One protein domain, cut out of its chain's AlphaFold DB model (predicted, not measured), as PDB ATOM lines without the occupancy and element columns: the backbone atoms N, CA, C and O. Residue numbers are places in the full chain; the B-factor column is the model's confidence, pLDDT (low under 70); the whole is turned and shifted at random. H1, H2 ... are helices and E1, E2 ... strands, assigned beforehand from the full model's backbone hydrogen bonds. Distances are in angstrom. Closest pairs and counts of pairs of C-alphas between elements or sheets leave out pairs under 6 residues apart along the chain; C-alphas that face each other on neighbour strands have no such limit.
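This is residues 121 to 126 and 271 to 333 of the 335 residues of an uncharacterized protein of Pseudomonas lalkuanensis (UniProt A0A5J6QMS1). What is the main picture? A twisted sheet of three strands, formed by the long hairpin E2 and E3 with E1 beside E3, has the long helix H1 packed over one face on its E1 side, making two layers. The short H2 only grazes the sheet. What are its make-up and size? The 69 printed residues hold E1, E2, E3, H1 and H2 in that order; the sheet order is E1, E3, E2, all antiparallel, and the class is mixed. The whole is compact, with a radius of gyration of the C-alphas of 12.6 A, yet elongated, spanning 39 by 23 by 22 A.

Where are the strands? E1, residues 121 to 126, begins at C-alpha 121 (-8.932, 0.120, 28.540). E2, residues 280 to 287, is 21.9 A long, and E3, residues 294 to 301, is 22.8 A long. Where are the helices? H1, residues 304 to 319, is 22.8 A long and ends at C-alpha 319 (-19.669, 2.263, 39.953). H2 is residues 327 to 330.

How do the strands pair? E1 and E3 are antiparallel at 160 degrees, with N 123 and O 297 at 3.0 A. The hairpin E3 and E2 is antiparallel at 162 degrees, with N 283 and O 298 at 2.9 A. The sheet is twisted, its C-alphas lying up to 4.3 A off the best plane. Where is H1? It is on the sheet, over E1, at a height over the sheet of 9.1 A, and runs only just slantwise to the strands, at 31 degrees to E1 on the local plane. Their closest C-alphas, those of Tyr 121 and Gly 311, are 6.7 A apart. How are the helix backbones? In H1 every O i to N i+4 pair is within hydrogen-bond range; H2 is too short for such a pair.

Is anything cut? Residues 127 to 270 are not printed, and C-alphas 126 and 271 are 20.9 A apart. Where is confidence low? The model's pLDDT is under 70 in residues 272 to 279 and 327 to 333.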
ATOM      1  N   TYR A 121      -7.753   0.246  27.705       83.44
ATOM      2  CA  TYR A 121      -8.932   0.120  28.540       83.44
ATOM      3  C   TYR A 121      -9.242  -1.355  28.706       83.44
ATOM      4  O   TYR A 121      -9.336  -2.087  27.723       83.44
ATOM      5  N   THR A 122      -9.435  -1.778  29.947       86.44
ATOM      6  CA  THR A 122      -9.698  -3.176  30.264       86.44
ATOM      7  C   THR A 122     -10.869  -3.280  31.208       86.44
ATOM      8  O   THR A 122     -10.942  -2.559  32.202       86.44
ATOM      9  N   TRP A 123     -11.737  -4.243  30.935       88.25
ATOM     10  CA  TRP A 123     -12.800  -4.632  31.842       88.25
ATOM     11  C   TRP A 123     -13.059  -6.133  31.752       88.25
ATOM     12  O   TRP A 123     -12.600  -6.828  30.839       88.25
ATOM     13  N   GLN A 124     -13.770  -6.642  32.745       89.12
ATOM     14  CA  GLN A 124     -14.203  -8.024  32.824       89.12
ATOM     15  C   GLN A 124     -15.717  -8.061  32.989       89.12
ATOM     16  O   GLN A 124     -16.301  -7.216  33.673       89.12
ATOM     17  N   VAL A 125     -16.339  -9.037  32.339       87.88
ATOM     18  CA  VAL A 125     -17.772  -9.300  32.458       87.88
ATOM     19  C   VAL A 125     -17.995 -10.735  32.901       87.88
ATOM     20  O   VAL A 125     -17.303 -11.658  32.452       87.88
ATOM     21  N   ASP A 126     -18.981 -10.906  33.774       86.81
ATOM     22  CA  ASP A 126     -19.421 -12.224  34.192       86.81
ATOM     23  C   ASP A 126     -20.072 -12.951  33.025       86.81
ATOM     24  O   ASP A 126     -20.912 -12.421  32.290       86.81
ATOM     25  N   ARG A 271     -19.624   2.244  20.548       70.25
ATOM     26  CA  ARG A 271     -19.933   2.204  19.123       70.25
ATOM     27  C   ARG A 271     -18.773   2.794  18.347       70.25
ATOM     28  O   ARG A 271     -18.029   3.659  18.802       70.25
ATOM     29  N   SER A 272     -18.671   2.397  17.096       61.62
ATOM     30  CA  SER A 272     -17.636   2.899  16.202       61.62
ATOM     31  C   SER A 272     -17.564   4.428  16.080       61.62
ATOM     32  O   SER A 272     -16.491   4.991  15.891       61.62
ATOM     33  N   LYS A 273     -18.689   5.132  16.199       63.22
ATOM     34  CA  LYS A 273     -18.703   6.600  16.192       63.22
ATOM     35  C   LYS A 273     -18.153   7.202  17.490       63.22
ATOM     36  O   LYS A 273     -17.645   8.314  17.464       63.22
ATOM     37  N   GLU A 274     -18.245   6.472  18.599       67.31
ATOM     38  CA  GLU A 274     -17.792   6.891  19.934       67.31
ATOM     39  C   GLU A 274     -16.283   6.693  20.112       67.31
ATOM     40  O   GLU A 274     -15.661   7.403  20.888       67.31
ATOM     41  N   LEU A 275     -15.697   5.776  19.340       63.72
ATOM     42  CA  LEU A 275     -14.268   5.444  19.339       63.72
ATOM     43  C   LEU A 275     -13.405   6.327  18.425       63.72
ATOM     44  O   LEU A 275     -12.206   6.086  18.298       63.72
ATOM     45  N   GLY A 276     -14.008   7.327  17.782       64.25
ATOM     46  CA  GLY A 276     -13.286   8.276  16.945       64.25
ATOM     47  C   GLY A 276     -12.773   7.688  15.625       64.25
ATOM     48  O   GLY A 276     -13.290   6.682  15.121       64.25
ATOM     49  N   ARG A 277     -11.805   8.380  15.013       62.50
ATOM     50  CA  ARG A 277     -11.242   8.028  13.690       62.50
ATOM     51  C   ARG A 277      -9.928   7.249  13.777       62.50
ATOM     52  O   ARG A 277      -9.452   6.784  12.743       62.50
ATOM     53  N   GLY A 278      -9.356   7.127  14.974       60.62
ATOM     54  CA  GLY A 278      -8.126   6.379  15.212       60.62
ATOM     55  C   GLY A 278      -8.289   4.869  15.036       60.62
ATOM     56  O   GLY A 278      -9.399   4.325  14.990       60.62
ATOM     57  N   SER A 279      -7.152   4.187  14.942       60.38
ATOM     58  CA  SER A 279      -7.103   2.732  14.997       60.38
ATOM     59  C   SER A 279      -7.555   2.236  16.360       60.38
ATOM     60  O   SER A 279      -7.284   2.849  17.392       60.38
ATOM     61  N   ARG A 280      -8.258   1.110  16.347       73.38
ATOM     62  CA  ARG A 280      -8.975   0.580  17.500       73.38
ATOM     63  C   ARG A 280      -8.899  -0.928  17.453       73.38
ATOM     64  O   ARG A 280      -9.520  -1.560  16.600       73.38
ATOM     65  N   ASN A 281      -8.145  -1.487  18.383       80.12
ATOM     66  CA  ASN A 281      -8.002  -2.926  18.477       80.12
ATOM     67  C   ASN A 281      -8.699  -3.359  19.747       80.12
ATOM     68  O   ASN A 281      -8.480  -2.778  20.809       80.12
ATOM     69  N   MET A 282      -9.519  -4.388  19.630       83.06
ATOM     70  CA  MET A 282     -10.089  -5.042  20.786       83.06
ATOM     71  C   MET A 282      -9.734  -6.507  20.732       83.06
ATOM     72  O   MET A 282      -9.876  -7.162  19.697       83.06
ATOM     73  N   VAL A 283      -9.301  -7.001  21.876       84.88
ATOM     74  CA  VAL A 283      -9.093  -8.411  22.106       84.88
ATOM     75  C   VAL A 283      -9.961  -8.856  23.264       84.88
ATOM     76  O   VAL A 283     -10.217  -8.102  24.202       84.88
ATOM     77  N   CYS A 284     -10.437 -10.088  23.201       86.00
ATOM     78  CA  CYS A 284     -11.089 -10.707  24.338       86.00
ATOM     79  C   CYS A 284     -10.606 -12.136  24.517       86.00
ATOM     80  O   CYS A 284     -10.199 -12.790  23.558       86.00
ATOM     81  N   TYR A 285     -10.606 -12.592  25.761       86.81
ATOM     82  CA  TYR A 285     -10.184 -13.933  26.139       86.81
ATOM     83  C   TYR A 285     -10.749 -14.293  27.513       86.81
ATOM     84  O   TYR A 285     -11.211 -13.435  28.271       86.81
ATOM     85  N   LEU A 286     -10.739 -15.588  27.813       86.31
ATOM     86  CA  LEU A 286     -11.161 -16.117  29.103       86.31
ATOM     87  C   LEU A 286     -10.091 -15.831  30.163       86.31
ATOM     88  O   LEU A 286      -8.898 -15.985  29.894       86.31
ATOM     89  N   VAL A 287     -10.516 -15.440  31.361       85.06
ATOM     90  CA  VAL A 287      -9.668 -15.353  32.555       85.06
ATOM     91  C   VAL A 287     -10.357 -16.042  33.727       85.06
ATOM     92  O   VAL A 287     -11.581 -16.010  33.829       85.06
ATOM     93  N   GLY A 288      -9.565 -16.628  34.625       83.12
ATOM     94  CA  GLY A 288     -10.088 -17.461  35.708       83.12
ATOM     95  C   GLY A 288     -10.443 -18.876  35.244       83.12
ATOM     96  O   GLY A 288     -10.272 -19.218  34.075       83.12
ATOM     97  N   GLU A 289     -10.905 -19.691  36.187       80.38
ATOM     98  CA  GLU A 289     -11.331 -21.078  35.972       80.38
ATOM     99  C   GLU A 289     -12.607 -21.359  36.782       80.38
ATOM    100  O   GLU A 289     -12.838 -20.741  37.827       80.38
ATOM    101  N   GLY A 290     -13.436 -22.292  36.302       78.75
ATOM    102  CA  GLY A 290     -14.678 -22.702  36.963       78.75
ATOM    103  C   GLY A 290     -15.632 -21.531  37.221       78.75
ATOM    104  O   GLY A 290     -15.886 -20.715  36.339       78.75
ATOM    105  N   GLU A 291     -16.143 -21.418  38.446       78.94
ATOM    106  CA  GLU A 291     -17.097 -20.367  38.842       78.94
ATOM    107  C   GLU A 291     -16.514 -18.944  38.768       78.94
ATOM    108  O   GLU A 291     -17.263 -17.976  38.640       78.94
ATOM    109  N   ALA A 292     -15.182 -18.808  38.799       83.25
ATOM    110  CA  ALA A 292     -14.484 -17.528  38.691       83.25
ATOM    111  C   ALA A 292     -14.188 -17.117  37.234       83.25
ATOM    112  O   ALA A 292     -13.553 -16.083  37.011       83.25
ATOM    113  N   CYS A 293     -14.616 -17.913  36.246       85.88
ATOM    114  CA  CYS A 293     -14.442 -17.608  34.830       85.88
ATOM    115  C   CYS A 293     -15.148 -16.305  34.434       85.88
ATOM    116  O   CYS A 293     -16.371 -16.175  34.541       85.88
ATOM    117  N   LYS A 294     -14.374 -15.374  33.872       88.31
ATOM    118  CA  LYS A 294     -14.855 -14.110  33.305       88.31
ATOM    119  C   LYS A 294     -14.327 -13.921  31.897       88.31
ATOM    120  O   LYS A 294     -13.237 -14.374  31.546       88.31
ATOM    121  N   MET A 295     -15.076 -13.183  31.088       89.56
ATOM    122  CA  MET A 295     -14.556 -12.687  29.821       89.56
ATOM    123  C   MET A 295     -13.832 -11.378  30.078       89.56
ATOM    124  O   MET A 295     -14.447 -10.390  30.482       89.56
ATOM    125  N   ARG A 296     -12.525 -11.365  29.825       88.88
ATOM    126  CA  ARG A 296     -11.744 -10.134  29.793       88.88
ATOM    127  C   ARG A 296     -11.821  -9.531  28.401       88.88
ATOM    128  O   ARG A 296     -11.652 -10.237  27.406       88.88
ATOM    129  N   LEU A 297     -12.053  -8.227  28.354       87.81
ATOM    130  CA  LEU A 297     -11.972  -7.422  27.151       87.81
ATOM    131  C   LEU A 297     -10.915  -6.349  27.352       87.81
ATOM    132  O   LEU A 297     -10.902  -5.656  28.369       87.81
ATOM    133  N   ASP A 298     -10.039  -6.229  26.368       85.88
ATOM    134  CA  ASP A 298      -9.024  -5.198  26.310       85.88
ATOM    135  C   ASP A 298      -9.196  -4.425  25.008       85.88
ATOM    136  O   ASP A 298      -9.282  -5.012  23.929       85.88
ATOM    137  N   LEU A 299      -9.241  -3.104  25.115       83.31
ATOM    138  CA  LEU A 299      -9.367  -2.180  24.003       83.31
ATOM    139  C   LEU A 299      -8.199  -1.207  24.025       83.31
ATOM    140  O   LEU A 299      -7.908  -0.600  25.053       83.31
ATOM    141  N   VAL A 300      -7.565  -1.017  22.878       80.94
ATOM    142  CA  VAL A 300      -6.550   0.019  22.676       80.94
ATOM    143  C   VAL A 300      -6.981   0.954  21.559       80.94
ATOM    144  O   VAL A 300      -7.536   0.512  20.550       80.94
ATOM    145  N   THR A 301      -6.741   2.248  21.752       78.06
ATOM    146  CA  THR A 301      -7.027   3.295  20.765       78.06
ATOM    147  C   THR A 301      -5.927   4.348  20.777       78.06
ATOM    148  O   THR A 301      -5.318   4.592  21.814       78.06
ATOM    149  N   ASP A 302      -5.703   4.994  19.638       74.44
ATOM    150  CA  ASP A 302      -4.815   6.161  19.542       74.44
ATOM    151  C   ASP A 302      -5.596   7.490  19.518       74.44
ATOM    152  O   ASP A 302      -5.003   8.567  19.514       74.44
ATOM    153  N   ASP A 303      -6.933   7.433  19.520       77.81
ATOM    154  CA  ASP A 303      -7.800   8.613  19.563       77.81
ATOM    155  C   ASP A 303      -7.989   9.092  21.010       77.81
ATOM    156  O   ASP A 303      -8.518   8.366  21.861       77.81
ATOM    157  N   SER A 304      -7.531  10.316  21.284       77.00
ATOM    158  CA  SER A 304      -7.503  10.874  22.635       77.00
ATOM    159  C   SER A 304      -8.901  11.072  23.212       77.00
ATOM    160  O   SER A 304      -9.277  10.452  24.207       77.00
ATOM    161  N   ASP A 305      -9.692  11.907  22.549       80.94
ATOM    162  CA  ASP A 305     -10.991  12.336  23.056       80.94
ATOM    163  C   ASP A 305     -11.973  11.168  23.140       80.94
ATOM    164  O   ASP A 305     -12.789  11.089  24.061       80.94
ATOM    165  N   ALA A 306     -11.905  10.252  22.171       77.88
ATOM    166  CA  ALA A 306     -12.706   9.040  22.183       77.88
ATOM    167  C   ALA A 306     -12.299   8.089  23.316       77.88
ATOM    168  O   ALA A 306     -13.164   7.537  24.000       77.88
ATOM    169  N   GLY A 307     -10.990   7.930  23.541       79.19
ATOM    170  CA  GLY A 307     -10.459   7.148  24.651       79.19
ATOM    171  C   GLY A 307     -10.928   7.683  26.003       79.19
ATOM    172  O   GLY A 307     -11.473   6.925  26.802       79.19
ATOM    173  N   ASP A 308     -10.789   8.986  26.257       82.12
ATOM    174  CA  ASP A 308     -11.135   9.581  27.557       82.12
ATOM    175  C   ASP A 308     -12.635   9.460  27.862       82.12
ATOM    176  O   ASP A 308     -13.030   9.086  28.970       82.12
ATOM    177  N   LYS A 309     -13.488   9.670  26.849       82.62
ATOM    178  CA  LYS A 309     -14.937   9.436  26.962       82.62
ATOM    179  C   LYS A 309     -15.257   7.976  27.264       82.62
ATOM    180  O   LYS A 309     -16.132   7.701  28.086       82.62
ATOM    181  N   PHE A 310     -14.562   7.044  26.615       82.69
ATOM    182  CA  PHE A 310     -14.767   5.623  26.859       82.69
ATOM    183  C   PHE A 310     -14.302   5.206  28.261       82.69
ATOM    184  O   PHE A 310     -15.032   4.507  28.961       82.69
ATOM    185  N   GLY A 311     -13.147   5.699  28.715       82.88
ATOM    186  CA  GLY A 311     -12.659   5.488  30.078       82.88
ATOM    187  C   GLY A 311     -13.659   5.968  31.130       82.88
ATOM    188  O   GLY A 311     -14.017   5.208  32.029       82.88
ATOM    189  N   ALA A 312     -14.193   7.184  30.971       83.62
ATOM    190  CA  ALA A 312     -15.234   7.715  31.851       83.62
ATOM    191  C   ALA A 312     -16.514   6.858  31.832       83.62
ATOM    192  O   ALA A 312     -17.109   6.609  32.883       83.62
ATOM    193  N   HIS A 313     -16.914   6.354  30.658       83.38
ATOM    194  CA  HIS A 313     -18.039   5.427  30.540       83.38
ATOM    195  C   HIS A 313     -17.801   4.140  31.337       83.38
ATOM    196  O   HIS A 313     -18.666   3.744  32.116       83.38
ATOM    197  N   LEU A 314     -16.632   3.507  31.187       84.81
ATOM    198  CA  LEU A 314     -16.285   2.288  31.924       84.81
ATOM    199  C   LEU A 314     -16.298   2.509  33.439       84.81
ATOM    200  O   LEU A 314     -16.860   1.683  34.159       84.81
ATOM    201  N   MET A 315     -15.751   3.630  33.926       84.88
ATOM    202  CA  MET A 315     -15.784   3.957  35.357       84.88
ATOM    203  C   MET A 315     -17.217   4.096  35.876       84.88
ATOM    204  O   MET A 315     -17.553   3.519  36.909       84.88
ATOM    205  N   ALA A 316     -18.085   4.798  35.144       85.75
ATOM    206  CA  ALA A 316     -19.483   4.957  35.535       85.75
ATOM    207  C   ALA A 316     -20.217   3.605  35.615       85.75
ATOM    208  O   ALA A 316     -21.011   3.378  36.526       85.75
ATOM    209  N   ARG A 317     -19.933   2.676  34.692       82.75
ATOM    210  CA  ARG A 317     -20.512   1.320  34.708       82.75
ATOM    211  C   ARG A 317     -19.977   0.464  35.847       82.75
ATOM    212  O   ARG A 317     -20.746  -0.284  36.446       82.75
ATOM    213  N   HIS A 318     -18.693   0.595  36.164       86.62
ATOM    214  CA  HIS A 318     -18.104  -0.071  37.318       86.62
ATOM    215  C   HIS A 318     -18.764   0.385  38.625       86.62
ATOM    216  O   HIS A 318     -19.173  -0.444  39.430       86.62
ATOM    217  N   GLN A 319     -18.971   1.695  38.792       86.31
ATOM    218  CA  GLN A 319     -19.669   2.263  39.953       86.31
ATOM    219  C   GLN A 319     -21.132   1.800  40.066       86.31
ATOM    220  O   GLN A 319     -21.687   1.773  41.159       86.31
ATOM    221  N   GLN A 320     -21.752   1.409  38.949       86.00
ATOM    222  CA  GLN A 320     -23.093   0.817  38.905       86.00
ATOM    223  C   GLN A 320     -23.103  -0.700  39.173       86.00
ATOM    224  O   GLN A 320     -24.176  -1.299  39.169       86.00
ATOM    225  N   GLY A 321     -21.941  -1.334  39.364       83.31
ATOM    226  CA  GLY A 321     -21.824  -2.783  39.555       83.31
ATOM    227  C   GLY A 321     -22.114  -3.606  38.295       83.31
ATOM    228  O   GLY A 321     -22.475  -4.772  38.399       83.31
ATOM    229  N   LEU A 322     -22.003  -3.005  37.103       80.06
ATOM    230  CA  LEU A 322     -22.317  -3.671  35.829       80.06
ATOM    231  C   LEU A 322     -21.108  -4.359  35.180       80.06
ATOM    232  O   LEU A 322     -21.284  -5.161  34.264       80.06
ATOM    233  N   LEU A 323     -19.892  -4.012  35.605       84.50
ATOM    234  CA  LEU A 323     -18.643  -4.617  35.145       84.50
ATOM    235  C   LEU A 323     -17.550  -4.493  36.206       84.50
ATOM    236  O   LEU A 323     -17.615  -3.629  37.088       84.50
ATOM    237  N   ASP A 324     -16.502  -5.294  36.041       84.75
ATOM    238  CA  ASP A 324     -15.305  -5.231  36.867       84.75
ATOM    239  C   ASP A 324     -14.130  -4.616  36.114       84.75
ATOM    240  O   ASP A 324     -13.886  -4.891  34.939       84.75
ATOM    241  N   LEU A 325     -13.354  -3.810  36.828       83.12
ATOM    242  CA  LEU A 325     -12.101  -3.247  36.338       83.12
ATOM    243  C   LEU A 325     -10.945  -3.964  37.036       83.12
ATOM    244  O   LEU A 325     -10.866  -3.863  38.262       83.12
ATOM    245  N   PRO A 326     -10.055  -4.677  36.326       71.00
ATOM    246  CA  PRO A 326      -8.974  -5.404  36.977       71.00
ATOM    247  C   PRO A 326      -7.951  -4.471  37.635       71.00
ATOM    248  O   PRO A 326      -7.520  -3.477  37.050       71.00
ATOM    249  N   ASP A 327      -7.506  -4.848  38.835       57.19
ATOM    250  CA  ASP A 327      -6.613  -4.045  39.684       57.19
ATOM    251  C   ASP A 327      -5.281  -3.686  39.016       57.19
ATOM    252  O   ASP A 327      -4.747  -2.597  39.216       57.19
ATOM    253  N   GLN A 328      -4.770  -4.573  38.158       50.19
ATOM    254  CA  GLN A 328      -3.478  -4.426  37.475       50.19
ATOM    255  C   GLN A 328      -3.399  -3.220  36.518       50.19
ATOM    256  O   GLN A 328      -2.306  -2.898  36.061       50.19
ATOM    257  N   LEU A 329      -4.519  -2.547  36.222       48.56
ATOM    258  CA  LEU A 329      -4.567  -1.360  35.356       48.56
ATOM    259  C   LEU A 329      -5.161  -0.111  36.031       48.56
ATOM    260  O   LEU A 329      -5.087   0.970  35.452       48.56
ATOM    261  N   ARG A 330      -5.661  -0.219  37.273       44.41
ATOM    262  CA  ARG A 330      -6.157   0.928  38.067       44.41
ATOM    263  C   ARG A 330      -5.044   1.935  38.400       44.41
ATOM    264  O   ARG A 330      -5.277   3.135  38.458       44.41
ATOM    265  N   LEU A 331      -3.801   1.456  38.499       36.41
ATOM    266  CA  LEU A 331      -2.614   2.254  38.842       36.41
ATOM    267  C   LEU A 331      -2.196   3.296  37.783       36.41
ATOM    268  O   LEU A 331      -1.320   4.113  38.064       36.41
ATOM    269  N   LYS A 332      -2.779   3.275  36.575       42.59
ATOM    270  CA  LYS A 332      -2.552   4.314  35.553       42.59
ATOM    271  C   LYS A 332      -3.521   5.493  35.654       42.59
ATOM    272  O   LYS A 332      -3.187   6.558  35.161       42.59
ATOM    273  N   THR A 333      -4.697   5.301  36.248       39.62
ATOM    274  CA  THR A 333      -5.719   6.351  36.396       39.62
ATOM    275  C   THR A 333      -5.557   7.178  37.668       39.62
ATOM    276  O   THR A 333      -6.053   8.296  37.717       39.62
TER     277      THR A 333